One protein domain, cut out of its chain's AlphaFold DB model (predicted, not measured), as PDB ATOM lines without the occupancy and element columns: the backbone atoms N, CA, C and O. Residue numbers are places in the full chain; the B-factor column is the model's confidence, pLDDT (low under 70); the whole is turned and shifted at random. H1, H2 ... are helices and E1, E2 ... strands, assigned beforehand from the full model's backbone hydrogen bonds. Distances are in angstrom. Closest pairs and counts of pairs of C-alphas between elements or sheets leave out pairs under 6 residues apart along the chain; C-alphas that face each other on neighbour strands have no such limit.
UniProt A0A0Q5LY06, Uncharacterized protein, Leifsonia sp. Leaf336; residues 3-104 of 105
ATOM      1  N   THR A   3      31.671  52.573-139.714       57.31
ATOM      2  CA  THR A   3      31.133  51.213-139.834       57.31
ATOM      3  C   THR A   3      31.206  50.419-138.525       57.31
ATOM      4  O   THR A   3      30.415  49.506-138.324       57.31
ATOM      5  N   THR A   4      32.104  50.776-137.604       80.19
ATOM      6  CA  THR A   4      32.379  50.024-136.369       80.19
ATOM      7  C   THR A   4      31.376  50.285-135.243       80.19
ATOM      8  O   THR A   4      31.006  49.345-134.542       80.19
ATOM      9  N   ALA A   5      30.903  51.524-135.068       82.19
ATOM     10  CA  ALA A   5      29.995  51.892-133.975       82.19
ATOM     11  C   ALA A   5      28.619  51.227-134.128       82.19
ATOM     12  O   ALA A   5      28.155  50.521-133.231       82.19
ATOM     13  N   ILE A   6      28.016  51.345-135.315       86.81
ATOM     14  CA  ILE A   6      26.702  50.755-135.588       86.81
ATOM     15  C   ILE A   6      26.734  49.221-135.591       86.81
ATOM     16  O   ILE A   6      25.774  48.581-135.168       86.81
ATOM     17  N   GLN A   7      27.846  48.605-136.005       87.50
ATOM     18  CA  GLN A   7      28.033  47.153-135.907       87.50
ATOM     19  C   GLN A   7      28.096  46.686-134.448       87.50
ATOM     20  O   GLN A   7      27.475  45.681-134.102       87.50
ATOM     21  N   ARG A   8      28.795  47.428-133.578       87.12
ATOM     22  CA  ARG A   8      28.850  47.150-132.133       87.12
ATOM     23  C   ARG A   8      27.479  47.310-131.479       87.12
ATOM     24  O   ARG A   8      27.059  46.411-130.755       87.12
ATOM     25  N   LEU A   9      26.758  48.389-131.795       89.69
ATOM     26  CA  LEU A   9      25.379  48.589-131.338       89.69
ATOM     27  C   LEU A   9      24.475  47.441-131.782       89.69
ATOM     28  O   LEU A   9      23.750  46.894-130.963       89.69
ATOM     29  N   ARG A  10      24.567  47.005-133.044       90.69
ATOM     30  CA  ARG A  10      23.796  45.857-133.547       90.69
ATOM     31  C   ARG A  10      24.158  44.540-132.857       90.69
ATOM     32  O   ARG A  10      23.262  43.740-132.607       90.69
ATOM     33  N   LYS A  11      25.432  44.305-132.527       90.62
ATOM     34  CA  LYS A  11      25.858  43.116-131.764       90.62
ATOM     35  C   LYS A  11      25.236  43.119-130.365       90.62
ATOM     36  O   LYS A  11      24.656  42.114-129.962       90.62
ATOM     37  N   GLU A  12      25.312  44.246-129.653       90.56
ATOM     38  CA  GLU A  12      24.690  44.378-128.329       90.56
ATOM     39  C   GLU A  12      23.163  44.291-128.424       90.56
ATOM     40  O   GLU A  12      22.542  43.615-127.612       90.56
ATOM     41  N   MET A  13      22.558  44.883-129.454       91.12
ATOM     42  CA  MET A  13      21.122  44.790-129.716       91.12
ATOM     43  C   MET A  13      20.689  43.331-129.838       91.12
ATOM     44  O   MET A  13      19.789  42.908-129.124       91.12
ATOM     45  N   MET A  14      21.355  42.548-130.692       91.38
ATOM     46  CA  MET A  14      21.033  41.131-130.884       91.38
ATOM     47  C   MET A  14      21.190  40.327-129.590       91.38
ATOM     48  O   MET A  14      20.326  39.516-129.264       91.38
ATOM     49  N   ARG A  15      22.254  40.581-128.816       89.50
ATOM     50  CA  ARG A  15      22.450  39.951-127.503       89.50
ATOM     51  C   ARG A  15      21.290  40.264-126.559       89.50
ATOM     52  O   ARG A  15      20.726  39.358-125.962       89.50
ATOM     53  N   ARG A  16      20.905  41.535-126.461       89.56
ATOM     54  CA  ARG A  16      19.842  41.981-125.555       89.56
ATOM     55  C   ARG A  16      18.464  41.528-126.005       89.56
ATOM     56  O   ARG A  16      17.635  41.216-125.160       89.56
ATOM     57  N   MET A  17      18.238  41.413-127.307       90.69
ATOM     58  CA  MET A  17      17.022  40.804-127.841       90.69
ATOM     59  C   MET A  17      16.878  39.340-127.434       90.69
ATOM     60  O   MET A  17      15.782  38.933-127.058       90.69
ATOM     61  N   ASN A  18      17.977  38.580-127.405       88.81
ATOM     62  CA  ASN A  18      17.960  37.219-126.866       88.81
ATOM     63  C   ASN A  18      17.669  37.187-125.353       88.81
ATOM     64  O   ASN A  18      17.022  36.256-124.884       88.81
ATOM     65  N   ASP A  19      18.072  38.222-124.611       85.56
ATOM     66  CA  ASP A  19      17.762  38.392-123.181       85.56
ATOM     67  C   ASP A  19      16.336  38.948-122.928       85.56
ATOM     68  O   ASP A  19      15.982  39.269-121.792       85.56
ATOM     69  N   GLY A  20      15.508  39.108-123.969       86.75
ATOM     70  CA  GLY A  20      14.129  39.603-123.862       86.75
ATOM     71  C   GLY A  20      13.981  41.129-123.847       86.75
ATOM     72  O   GLY A  20      12.932  41.648-123.459       86.75
ATOM     73  N   TRP A  21      15.013  41.880-124.236       91.00
ATOM     74  CA  TRP A  21      14.901  43.317-124.486       91.00
ATOM     75  C   TRP A  21      14.393  43.581-125.902       91.00
ATOM     76  O   TRP A  21      14.780  42.931-126.863       91.00
ATOM     77  N   HIS A  22      13.580  44.608-126.070       91.81
ATOM     78  CA  HIS A  22      13.061  45.023-127.367       91.81
ATOM     79  C   HIS A  22      13.530  46.434-127.683       91.81
ATOM     80  O   HIS A  22      13.691  47.238-126.770       91.81
ATOM     81  N   LEU A  23      13.731  46.754-128.961       93.00
ATOM     82  CA  LEU A  23      14.001  48.132-129.364       93.00
ATOM     83  C   LEU A  23      12.845  49.051-128.949       93.00
ATOM     84  O   LEU A  23      11.669  48.699-129.070       93.00
ATOM     85  N   ASP A  24      13.209  50.228-128.451       93.31
ATOM     86  CA  ASP A  24      12.294  51.312-128.102       93.31
ATOM     87  C   ASP A  24      12.553  52.493-129.046       93.31
ATOM     88  O   ASP A  24      13.185  53.485-128.677       93.31
ATOM     89  N   GLY A  25      12.119  52.331-130.299       89.44
ATOM     90  CA  GLY A  25      12.359  53.267-131.401       89.44
ATOM     91  C   GLY A  25      13.501  52.851-132.333       89.44
ATOM     92  O   GLY A  25      13.971  51.711-132.298       89.44
ATOM     93  N   ASP A  26      13.922  53.790-133.180       88.31
ATOM     94  CA  ASP A  26      14.957  53.565-134.191       88.31
ATOM     95  C   ASP A  26      16.376  53.574-133.603       88.31
ATOM     96  O   ASP A  26      16.668  54.213-132.588       88.31
ATOM     97  N   ILE A  27      17.280  52.864-134.282       88.19
ATOM     98  CA  ILE A  27      18.712  52.859-133.976       88.19
ATOM     99  C   ILE A  27      19.389  54.060-134.640       88.19
ATOM    100  O   ILE A  27      19.220  54.297-135.837       88.19
ATOM    101  N   SER A  28      20.198  54.786-133.872       88.00
ATOM    102  CA  SER A  28      21.100  55.811-134.396       88.00
ATOM    103  C   SER A  28      22.489  55.217-134.665       88.00
ATOM    104  O   SER A  28      22.790  54.080-134.292       88.00
ATOM    105  N   SER A  29      23.369  55.984-135.307       86.19
ATOM    106  CA  SER A  29      24.767  55.596-135.529       86.19
ATOM    107  C   SER A  29      25.558  55.406-134.232       86.19
ATOM    108  O   SER A  29      26.547  54.673-134.232       86.19
ATOM    109  N   GLU A  30      25.126  56.047-133.143       90.00
ATOM    110  CA  GLU A  30      25.875  56.132-131.881       90.00
ATOM    111  C   GLU A  30      25.059  55.744-130.648       90.00
ATOM    112  O   GLU A  30      25.626  55.523-129.579       90.00
ATOM    113  N   GLU A  31      23.740  55.608-130.769       92.69
ATOM    114  CA  GLU A  31      22.905  55.225-129.639       92.69
ATOM    115  C   GLU A  31      21.711  54.362-130.031       92.69
ATOM    116  O   GLU A  31      21.213  54.404-131.155       92.69
ATOM    117  N   MET A  32      21.237  53.585-129.060       94.50
ATOM    118  CA  MET A  32      19.990  52.841-129.149       94.50
ATOM    119  C   MET A  32      19.279  52.818-127.803       94.50
ATOM    120  O   MET A  32      19.906  52.862-126.737       94.50
ATOM    121  N   ARG A  33      17.955  52.711-127.856       94.25
ATOM    122  CA  ARG A  33      17.113  52.534-126.679       94.25
ATOM    123  C   ARG A  33      16.426  51.191-126.757       94.25
ATOM    124  O   ARG A  33      15.969  50.769-127.818       94.25
ATOM    125  N   MET A  34      16.372  50.522-125.621       94.25
ATOM    126  CA  MET A  34      15.715  49.239-125.483       94.25
ATOM    127  C   MET A  34      14.805  49.257-124.265       94.25
ATOM    128  O   MET A  34      15.056  49.968-123.291       94.25
ATOM    129  N   ARG A  35      13.757  48.449-124.297       92.62
ATOM    130  CA  ARG A  35      12.824  48.249-123.195       92.62
ATOM    131  C   ARG A  35      12.644  46.767-122.920       92.62
ATOM    132  O   ARG A  35      12.600  45.964-123.844       92.62
ATOM    133  N   HIS A  36      12.499  46.420-121.657       90.12
ATOM    134  CA  HIS A  36      12.209  45.066-121.218       90.12
ATOM    135  C   HIS A  36      10.950  45.094-120.363       90.12
ATOM    136  O   HIS A  36      10.847  45.901-119.433       90.12
ATOM    137  N   LEU A  37       9.980  44.253-120.719       88.38
ATOM    138  CA  LEU A  37       8.792  44.048-119.904       88.38
ATOM    139  C   LEU A  37       9.192  43.214-118.694       88.38
ATOM    140  O   LEU A  37       9.681  42.101-118.840       88.38
ATOM    141  N   VAL A  38       8.959  43.757-117.506       85.75
ATOM    142  CA  VAL A  38       9.210  43.050-116.260       85.75
ATOM    143  C   VAL A  38       8.024  42.138-115.997       85.75
ATOM    144  O   VAL A  38       6.898  42.607-115.818       85.75
ATOM    145  N   THR A  39       8.273  40.834-115.979       83.94
ATOM    146  CA  THR A  39       7.231  39.849-115.689       83.94
ATOM    147  C   THR A  39       6.890  39.888-114.196       83.94
ATOM    148  O   THR A  39       7.801  39.924-113.359       83.94
ATOM    149  N   PRO A  40       5.597  39.876-113.828       85.69
ATOM    150  CA  PRO A  40       5.202  39.744-112.435       85.69
ATOM    151  C   PRO A  40       5.667  38.397-111.856       85.69
ATOM    152  O   PRO A  40       5.761  37.401-112.579       85.69
ATOM    153  N   PRO A  41       5.917  38.326-110.541       86.62
ATOM    154  CA  PRO A  41       6.256  37.071-109.888       86.62
ATOM    155  C   PRO A  41       5.086  36.075-109.966       86.62
ATOM    156  O   PRO A  41       3.916  36.460-109.988       86.62
ATOM    157  N   ALA A  42       5.397  34.774-109.953       87.62
ATOM    158  CA  ALA A  42       4.414  33.706-110.167       87.62
ATOM    159  C   ALA A  42       3.212  33.756-109.203       87.62
ATOM    160  O   ALA A  42       2.079  33.504-109.611       87.62
ATOM    161  N   TRP A  43       3.427  34.145-107.943       86.75
ATOM    162  CA  TRP A  43       2.340  34.296-106.971       86.75
ATOM    163  C   TRP A  43       1.317  35.360-107.398       86.75
ATOM    164  O   TRP A  43       0.125  35.203-107.143       86.75
ATOM    165  N   ARG A  44       1.745  36.425-108.092       87.69
ATOM    166  CA  ARG A  44       0.840  37.479-108.565       87.69
ATOM    167  C   ARG A  44      -0.027  36.978-109.715       87.69
ATOM    168  O   ARG A  44      -1.211  37.301-109.744       87.69
ATOM    169  N   LEU A  45       0.534  36.152-110.602       86.19
ATOM    170  CA  LEU A  45      -0.222  35.471-111.659       86.19
ATOM    171  C   LEU A  45      -1.280  34.526-111.074       86.19
ATOM    172  O   LEU A  45      -2.407  34.501-111.559       86.19
ATOM    173  N   LEU A  46      -0.951  33.805-109.996       88.06
ATOM    174  CA  LEU A  46      -1.915  32.956-109.290       88.06
ATOM    175  C   LEU A  46      -3.080  33.770-108.705       88.06
ATOM    176  O   LEU A  46      -4.228  33.345-108.802       88.06
ATOM    177  N   ILE A  47      -2.811  34.953-108.144       88.19
ATOM    178  CA  ILE A  47      -3.872  35.842-107.647       88.19
ATOM    179  C   ILE A  47      -4.796  36.291-108.781       88.19
ATOM    180  O   ILE A  47      -6.006  36.272-108.592       88.19
ATOM    181  N   GLU A  48      -4.266  36.664-109.952       86.69
ATOM    182  CA  GLU A  48      -5.119  37.004-111.106       86.69
ATOM    183  C   GLU A  48      -5.991  35.826-111.533       86.69
ATOM    184  O   GLU A  48      -7.167  35.999-111.842       86.69
ATOM    185  N   PHE A  49      -5.432  34.615-111.514       88.69
ATOM    186  CA  PHE A  49      -6.187  33.416-111.844       88.69
ATOM    187  C   PHE A  49      -7.338  33.178-110.863       88.69
ATOM    188  O   PHE A  49      -8.399  32.758-111.291       88.69
ATOM    189  N   LEU A  50      -7.172  33.478-109.575       90.94
ATOM    190  CA  LEU A  50      -8.226  33.310-108.566       90.94
ATOM    191  C   LEU A  50      -9.174  34.515-108.453       90.94
ATOM    192  O   LEU A  50     -10.177  34.430-107.745       90.94
ATOM    193  N   ASN A  51      -8.867  35.637-109.109       88.25
ATOM    194  CA  ASN A  51      -9.627  36.874-108.987       88.25
ATOM    195  C   ASN A  51     -10.664  37.010-110.122       88.25
ATOM    196  O   ASN A  51     -10.297  37.379-111.238       88.25
ATOM    197  N   PRO A  52     -11.971  36.830-109.853       86.62
ATOM    198  CA  PRO A  52     -13.004  36.946-110.884       86.62
ATOM    199  C   PRO A  52     -13.103  38.356-111.489       86.62
ATOM    200  O   PRO A  52     -13.543  38.508-112.626       86.62
ATOM    201  N   VAL A  53     -12.655  39.399-110.775       87.12
ATOM    202  CA  VAL A  53     -12.590  40.768-111.317       87.12
ATOM    203  C   VAL A  53     -11.554  40.863-112.437       87.12
ATOM    204  O   VAL A  53     -11.809  41.516-113.447       87.12
ATOM    205  N   ALA A  54     -10.417  40.175-112.299       85.12
ATOM    206  CA  ALA A  54      -9.369  40.160-113.317       85.12
ATOM    207  C   ALA A  54      -9.827  39.487-114.619       85.12
ATOM    208  O   ALA A  54      -9.381  39.842-115.707       85.12
ATOM    209  N   TRP A  55     -10.757  38.536-114.525       84.12
ATOM    210  CA  TRP A  55     -11.322  37.871-115.699       84.12
ATOM    211  C   TRP A  55     -12.232  38.801-116.508       84.12
ATOM    212  O   TRP A  55     -12.327  38.659-117.724       84.12
ATOM    213  N   LEU A  56     -12.886  39.758-115.840       88.06
ATOM    214  CA  LEU A  56     -13.781  40.733-116.468       88.06
ATOM    215  C   LEU A  56     -13.041  41.984-116.956       88.06
ATOM    216  O   LEU A  56     -13.377  42.516-118.011       88.06
ATOM    217  N   LEU A  57     -12.064  42.470-116.187       87.75
ATOM    218  CA  LEU A  57     -11.404  43.761-116.418       87.75
ATOM    219  C   LEU A  57      -9.956  43.641-116.921       87.75
ATOM    220  O   LEU A  57      -9.339  44.654-117.248       87.75
ATOM    221  N   GLY A  58      -9.420  42.423-117.009       83.69
ATOM    222  CA  GLY A  58      -8.022  42.164-117.336       83.69
ATOM    223  C   GLY A  58      -7.095  42.194-116.111       83.69
ATOM    224  O   GLY A  58      -7.555  42.335-114.975       83.69
ATOM    225  N   PRO A  59      -5.775  42.045-116.325       82.25
ATOM    226  CA  PRO A  59      -4.802  41.943-115.242       82.25
ATOM    227  C   PRO A  59      -4.842  43.156-114.307       82.25
ATOM    228  O   PRO A  59      -4.753  44.299-114.752       82.25
ATOM    229  N   THR A  60      -4.911  42.915-112.997       84.62
ATOM    230  CA  THR A  60      -4.984  43.981-111.979       84.62
ATOM    231  C   THR A  60      -3.614  44.485-111.515       84.62
ATOM    232  O   THR A  60      -3.515  45.321-110.615       84.62
ATOM    233  N   TYR A  61      -2.529  43.969-112.090       84.94
ATOM    234  CA  TYR A  61      -1.172  44.426-111.816       84.94
ATOM    235  C   TYR A  61      -0.696  45.455-112.854       84.94
ATOM    236  O   TYR A  61      -1.090  45.390-114.019       84.94
ATOM    237  N   PRO A  62       0.176  46.405-112.466       85.75
ATOM    238  CA  PRO A  62       0.693  47.392-113.401       85.75
ATOM    239  C   PRO A  62       1.626  46.742-114.424       85.75
ATOM    240  O   PRO A  62       2.403  45.845-114.102       85.75
ATOM    241  N   THR A  63       1.615  47.247-115.655       87.44
ATOM    242  CA  THR A  63       2.658  46.924-116.630       87.44
ATOM    243  C   THR A  63       3.934  47.678-116.266       87.44
ATOM    244  O   THR A  63       3.955  48.909-116.247       87.44
ATOM    245  N   VAL A  64       5.007  46.945-115.973       87.94
ATOM    246  CA  VAL A  64       6.285  47.520-115.540       87.94
ATOM    247  C   VAL A  64       7.324  47.326-116.637       87.94
ATOM    248  O   VAL A  64       7.548  46.212-117.099       87.94
ATOM    249  N   TYR A  65       7.997  48.406-117.026       88.75
ATOM    250  CA  TYR A  65       9.088  48.361-117.997       88.75
ATOM    251  C   TYR A  65      10.398  48.834-117.371       88.75
ATOM    252  O   TYR A  65      10.436  49.856-116.680       88.75
ATOM    253  N   ARG A  66      11.492  48.142-117.693       88.31
ATOM    254  CA  ARG A  66      12.844  48.703-117.605       88.31
ATOM    255  C   ARG A  66      13.246  49.254-118.967       88.31
ATOM    256  O   ARG A  66      12.841  48.728-120.000       88.31
ATOM    257  N   ARG A  67      14.050  50.311-118.969       90.81
ATOM    258  CA  ARG A  67      14.592  50.941-120.174       90.81
ATOM    259  C   ARG A  67      16.105  50.951-120.106       90.81
ATOM    260  O   ARG A  67      16.665  51.367-119.099       90.81
ATOM    261  N   MET A  68      16.751  50.533-121.178       92.06
ATOM    262  CA  MET A  68      18.192  50.558-121.335       92.06
ATOM    263  C   MET A  68      18.545  51.544-122.433       92.06
ATOM    264  O   MET A  68      18.002  51.502-123.534       92.06
ATOM    265  N   HIS A  69      19.482  52.426-122.124       93.44
ATOM    266  CA  HIS A  69      20.121  53.297-123.087       93.44
ATOM    267  C   HIS A  69      21.528  52.782-123.326       93.44
ATOM    268  O   HIS A  69      22.316  52.689-122.385       93.44
ATOM    269  N   VAL A  70      21.831  52.445-124.575       92.06
ATOM    270  CA  VAL A  70      23.178  52.070-124.987       92.06
ATOM    271  C   VAL A  70      23.736  53.160-125.888       92.06
ATOM    272  O   VAL A  70      23.068  53.582-126.832       92.06
ATOM    273  N   ARG A  71      24.943  53.629-125.580       92.69
ATOM    274  CA  ARG A  71      25.651  54.682-126.318       92.69
ATOM    275  C   ARG A  71      27.065  54.247-126.655       92.69
ATOM    276  O   ARG A  71      27.660  53.486-125.901       92.69
ATOM    277  N   VAL A  72      27.605  54.748-127.754       90.38
ATOM    278  CA  VAL A  72      29.020  54.628-128.106       90.38
ATOM    279  C   VAL A  72      29.707  55.936-127.721       90.38
ATOM    280  O   VAL A  72      29.222  57.004-128.082       90.38
ATOM    281  N   ASP A  73      30.793  55.866-126.953       87.50
ATOM    282  CA  ASP A  73      31.612  57.040-126.638       87.50
ATOM    283  C   ASP A  73      32.573  57.400-127.786       87.50
ATOM    284  O   ASP A  73      32.735  56.650-128.752       87.50
ATOM    285  N   GLU A  74      33.249  58.546-127.675       83.19
ATOM    286  CA  GLU A  74      34.235  59.017-128.664       83.19
ATOM    287  C   GLU A  74      35.406  58.031-128.858       83.19
ATOM    288  O   GLU A  74      36.027  57.993-129.919       83.19
ATOM    289  N   GLY A  75      35.681  57.185-127.857       81.06
ATOM    290  CA  GLY A  75      36.673  56.108-127.910       81.06
ATOM    291  C   GLY A  75      36.156  54.808-128.542       81.06
ATOM    292  O   GLY A  75      36.880  53.810-128.581       81.06
ATOM    293  N   GLY A  76      34.911  54.784-129.021       81.88
ATOM    294  CA  GLY A  76      34.275  53.618-129.627       81.88
ATOM    295  C   GLY A  76      33.847  52.536-128.627       81.88
ATOM    296  O   GLY A  76      33.546  51.408-129.044       81.88
ATOM    297  N   ARG A  77      33.838  52.826-127.322       86.06
ATOM    298  CA  ARG A  77      33.364  51.910-126.277       86.06
ATOM    299  C   ARG A  77      31.862  52.067-126.091       86.06
ATOM    300  O   ARG A  77      31.320  53.166-126.132       86.06
ATOM    301  N   LEU A  78      31.190  50.944-125.879       88.88
ATOM    302  CA  LEU A  78      29.766  50.927-125.570       88.88
ATOM    303  C   LEU A  78      29.567  51.199-124.080       88.88
ATOM    304  O   LEU A  78      30.238  50.595-123.251       88.88
ATOM    305  N   HIS A  79      28.601  52.042-123.751       90.62
ATOM    306  CA  HIS A  79      28.152  52.323-122.392       90.62
ATOM    307  C   HIS A  79      26.674  52.018-122.273       90.62
ATOM    308  O   HIS A  79      25.888  52.388-123.148       90.62
ATOM    309  N   ARG A  80      26.295  51.374-121.172       91.38
ATOM    310  CA  ARG A  80      24.899  51.082-120.849       91.38
ATOM    311  C   ARG A  80      24.451  51.852-119.632       91.38
ATOM    312  O   ARG A  80      25.191  51.989-118.658       91.38
ATOM    313  N   ARG A  81      23.199  52.282-119.683       89.69
ATOM    314  CA  ARG A  81      22.486  52.808-118.533       89.69
ATOM    315  C   ARG A  81      21.072  52.263-118.501       89.69
ATOM    316  O   ARG A  81      20.310  52.466-119.445       89.69
ATOM    317  N   THR A  82      20.711  51.638-117.396       88.88
ATOM    318  CA  THR A  82      19.409  51.025-117.189       88.88
ATOM    319  C   THR A  82      18.602  51.863-116.210       88.88
ATOM    320  O   THR A  82      19.078  52.327-115.180       88.88
ATOM    321  N   THR A  83      17.345  52.097-116.549       86.25
ATOM    322  CA  THR A  83      16.394  52.893-115.774       86.25
ATOM    323  C   THR A  83      15.057  52.161-115.698       86.25
ATOM    324  O   THR A  83      14.824  51.183-116.412       86.25
ATOM    325  N   GLY A  84      14.165  52.623-114.825       80.88
ATOM    326  CA  GLY A  84      12.875  51.984-114.562       80.88
ATOM    327  C   GLY A  84      12.861  51.321-113.189       80.88
ATOM    328  O   GLY A  84      13.722  50.504-112.863       80.88
ATOM    329  N   LYS A  85      11.891  51.721-112.366       79.81
ATOM    330  CA  LYS A  85      11.724  51.218-111.003       79.81
ATOM    331  C   LYS A  85      10.880  49.950-111.049       79.81
ATOM    332  O   LYS A  85       9.748  49.987-111.524       79.81
ATOM    333  N   ILE A  86      11.429  48.851-110.545       79.50
ATOM    334  CA  ILE A  86      10.664  47.623-110.327       79.50
ATOM    335  C   ILE A  86       9.965  47.729-108.965       79.50
ATOM    336  O   ILE A  86      10.583  48.230-108.017       79.50
ATOM    337  N   PRO A  87       8.694  47.305-108.851       82.12
ATOM    338  CA  PRO A  87       8.035  47.176-107.560       82.12
ATOM    339  C   PRO A  87       8.875  46.322-106.592       82.12
ATOM    340  O   PRO A  87       9.383  45.272-106.988       82.12
ATOM    341  N   PRO A  88       9.067  46.752-105.334       81.00
ATOM    342  CA  PRO A  88       9.941  46.050-104.389       81.00
ATOM    343  C   PRO A  88       9.449  44.633-104.051       81.00
ATOM    344  O   PRO A  88      10.234  43.786-103.642       81.00
ATOM    345  N   ASP A  89       8.159  44.370-104.247       82.12
ATOM    346  CA  ASP A  89       7.478  43.091-104.051       82.12
ATOM    347  C   ASP A  89       7.582  42.142-105.260       82.12
ATOM    348  O   ASP A  89       7.022  41.044-105.234       82.12
ATOM    349  N   TRP A  90       8.282  42.538-106.329       83.31
ATOM    350  CA  TRP A  90       8.495  41.723-107.529       83.31
ATOM    351  C   TRP A  90       9.928  41.188-107.566       83.31
ATOM    352  O   TRP A  90      10.763  41.750-108.284       83.31
ATOM    353  N   PRO A  91      10.241  40.111-106.817       70.94
ATOM    354  CA  PRO A  91      11.576  39.530-106.817       70.94
ATOM    355  C   PRO A  91      11.951  39.116-108.240       70.94
ATOM    356  O   PRO A  91      11.222  38.378-108.901       70.94
ATOM    357  N   GLN A  92      13.078  39.631-108.722       66.00
ATOM    358  CA  GLN A  92      13.570  39.365-110.067       66.00
ATOM    359  C   GLN A  92      14.684  38.326-109.992       66.00
ATOM    360  O   GLN A  92      15.709  38.553-109.358       66.00
ATOM    361  N   SER A  93      14.517  37.196-110.674       60.44
ATOM    362  CA  SER A  93      15.585  36.217-110.878       60.44
ATOM    363  C   SER A  93      16.496  36.667-112.031       60.44
ATOM    364  O   SER A  93      16.421  36.122-113.122       60.44
ATOM    365  N   HIS A  94      17.273  37.725-111.782       58.84
ATOM    366  CA  HIS A  94      18.544  38.203-112.365       58.84
ATOM    367  C   HIS A  94      19.041  37.852-113.797       58.84
ATOM    368  O   HIS A  94      20.165  38.228-114.119       58.84
ATOM    369  N   SER A  95      18.301  37.216-114.708       54.38
ATOM    370  CA  SER A  95      18.863  36.840-116.022       54.38
ATOM    371  C   SER A  95      19.056  38.022-116.987       54.38
ATOM    372  O   SER A  95      19.941  37.976-117.836       54.38
ATOM    373  N   TRP A  96      18.283  39.102-116.840       62.25
ATOM    374  CA  TRP A  96      18.305  40.283-117.725       62.25
ATOM    375  C   TRP A  96      19.074  41.488-117.165       62.25
ATOM    376  O   TRP A  96      19.093  42.543-117.809       62.25
ATOM    377  N   GLU A  97      19.672  41.396-115.970       64.31
ATOM    378  CA  GLU A  97      20.429  42.507-115.380       64.31
ATOM    379  C   GLU A  97      21.760  42.693-116.107       64.31
ATOM    380  O   GLU A  97      22.810  42.183-115.727       64.31
ATOM    381  N   ALA A  98      21.707  43.448-117.200       68.06
ATOM    382  CA  ALA A  98      22.889  44.020-117.807       68.06
ATOM    383  C   ALA A  98      23.456  45.072-116.843       68.06
ATOM    384  O   ALA A  98      22.773  46.068-116.590       68.06
ATOM    385  N   PRO A  99      24.676  44.894-116.309       73.44
ATOM    386  CA  PRO A  99      25.273  45.911-115.467       73.44
ATOM    387  C   PRO A  99      25.483  47.187-116.282       73.44
ATOM    388  O   PRO A  99      25.890  47.144-117.458       73.44
ATOM    389  N   ASP A 100      25.179  48.306-115.634       81.44
ATOM    390  CA  ASP A 100      25.465  49.634-116.151       81.44
ATOM    391  C   ASP A 100      26.979  49.848-116.245       81.44
ATOM    392  O   ASP A 100      27.756  49.274-115.479       81.44
ATOM    393  N   GLY A 101      27.388  50.689-117.192       81.25
ATOM    394  CA  GLY A 101      28.792  50.996-117.448       81.25
ATOM    395  C   GLY A 101      29.314  50.440-118.777       81.25
ATOM    396  O   GLY A 101      28.519  50.164-119.687       81.25
ATOM    397  N   PRO A 102      30.648  50.343-118.926       80.69
ATOM    398  CA  PRO A 102      31.273  49.948-120.178       80.69
ATOM    399  C   PRO A 102      30.954  48.489-120.527       80.69
ATOM    400  O   PRO A 102      30.918  47.613-119.663       80.69
ATOM    401  N   VAL A 103      30.716  48.227-121.811       77.31
ATOM    402  CA  VAL A 103      30.516  46.877-122.343       77.31
ATOM    403  C   VAL A 103      31.824  46.391-122.942       77.31
ATOM    404  O   VAL A 103      32.283  46.935-123.949       77.31
ATOM    405  N   ASP A 104      32.400  45.360-122.331       66.12
ATOM    406  CA  ASP A 104      33.562  44.686-122.901       66.12
ATOM    407  C   ASP A 104      33.176  43.915-124.185       66.12
ATOM    408  O   ASP A 104      32.084  43.330-124.244       66.12
TER     409      ASP A 104
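This is residues 3 to 104 of the 105 residues of an uncharacterized protein of Leifsonia sp. Leaf336 (UniProt A0A0Q5LY06). A strongly twisted sheet of four strands has H1 packed along one face, and a small head of H2 and H3 lies beyond one end of the strands, with H3 sticking out. The outline is a rod of 55 by 23 by 19 A. The printed part has 102 residues, in the order H1 E1 H2 H3 E2 E3 E4. The antiparallel sheet runs E1, E2, E3, E4; the class is mixed, helices and strands, and the whole is loose, with a radius of gyration of the C-alphas of 16.8 A.

H1, residues 3 to 18, begins at C-alpha 3 (31.133, 51.213, -139.834) and is 23.2 A long. E1, residues 31 to 38, measures 22.7 A. H2 is residues 42 to 50, 12.7 A, and H3 is residues 52 to 57, 8.9 A. E2, residues 64 to 72, measures 26.9 A; E3, residues 78 to 83, 16.7 A. E4, residues 101 to 103, 6.6 A, ends at C-alpha 103 (30.516, 46.877, -122.343).

H1 is on the sheet at a height of 8.7 A, two layers with the helix on one face. It lies over E2 and runs along the strands, at 19 degrees to E2 on the local plane; the closest C-alphas of the two are those of Ala 5 and Val 72, 6.5 A. E1 and E2 have N 34 and O 68 within hydrogen-bond range, 2.8 A. E2, E3 and E4 form a meander, each strand the antiparallel neighbour of the one before, with two hairpins: N 69 and O 81 are 2.8 A apart, N 80 and O 101 2.9 A. H2 and H3 only just touch, only at the corner, with 3 pairs of C-alphas within 8 A, the closest those of Glu 48 and Ala 54, 5.7 A; they are about perpendicular at 88 degrees. Every O i to N i+4 pair is within hydrogen-bond range in H2, against 11 of 12 in H1 and 1 of 2 in H3.

The C-alphas of Pro 52 and Gly 75 are the two farthest apart, 55.9 A. The printed part has no cut. The links H1 to E1 and E3 to E4 are long. pLDDT is under 70 at residues 3, 92 to 98 and 104.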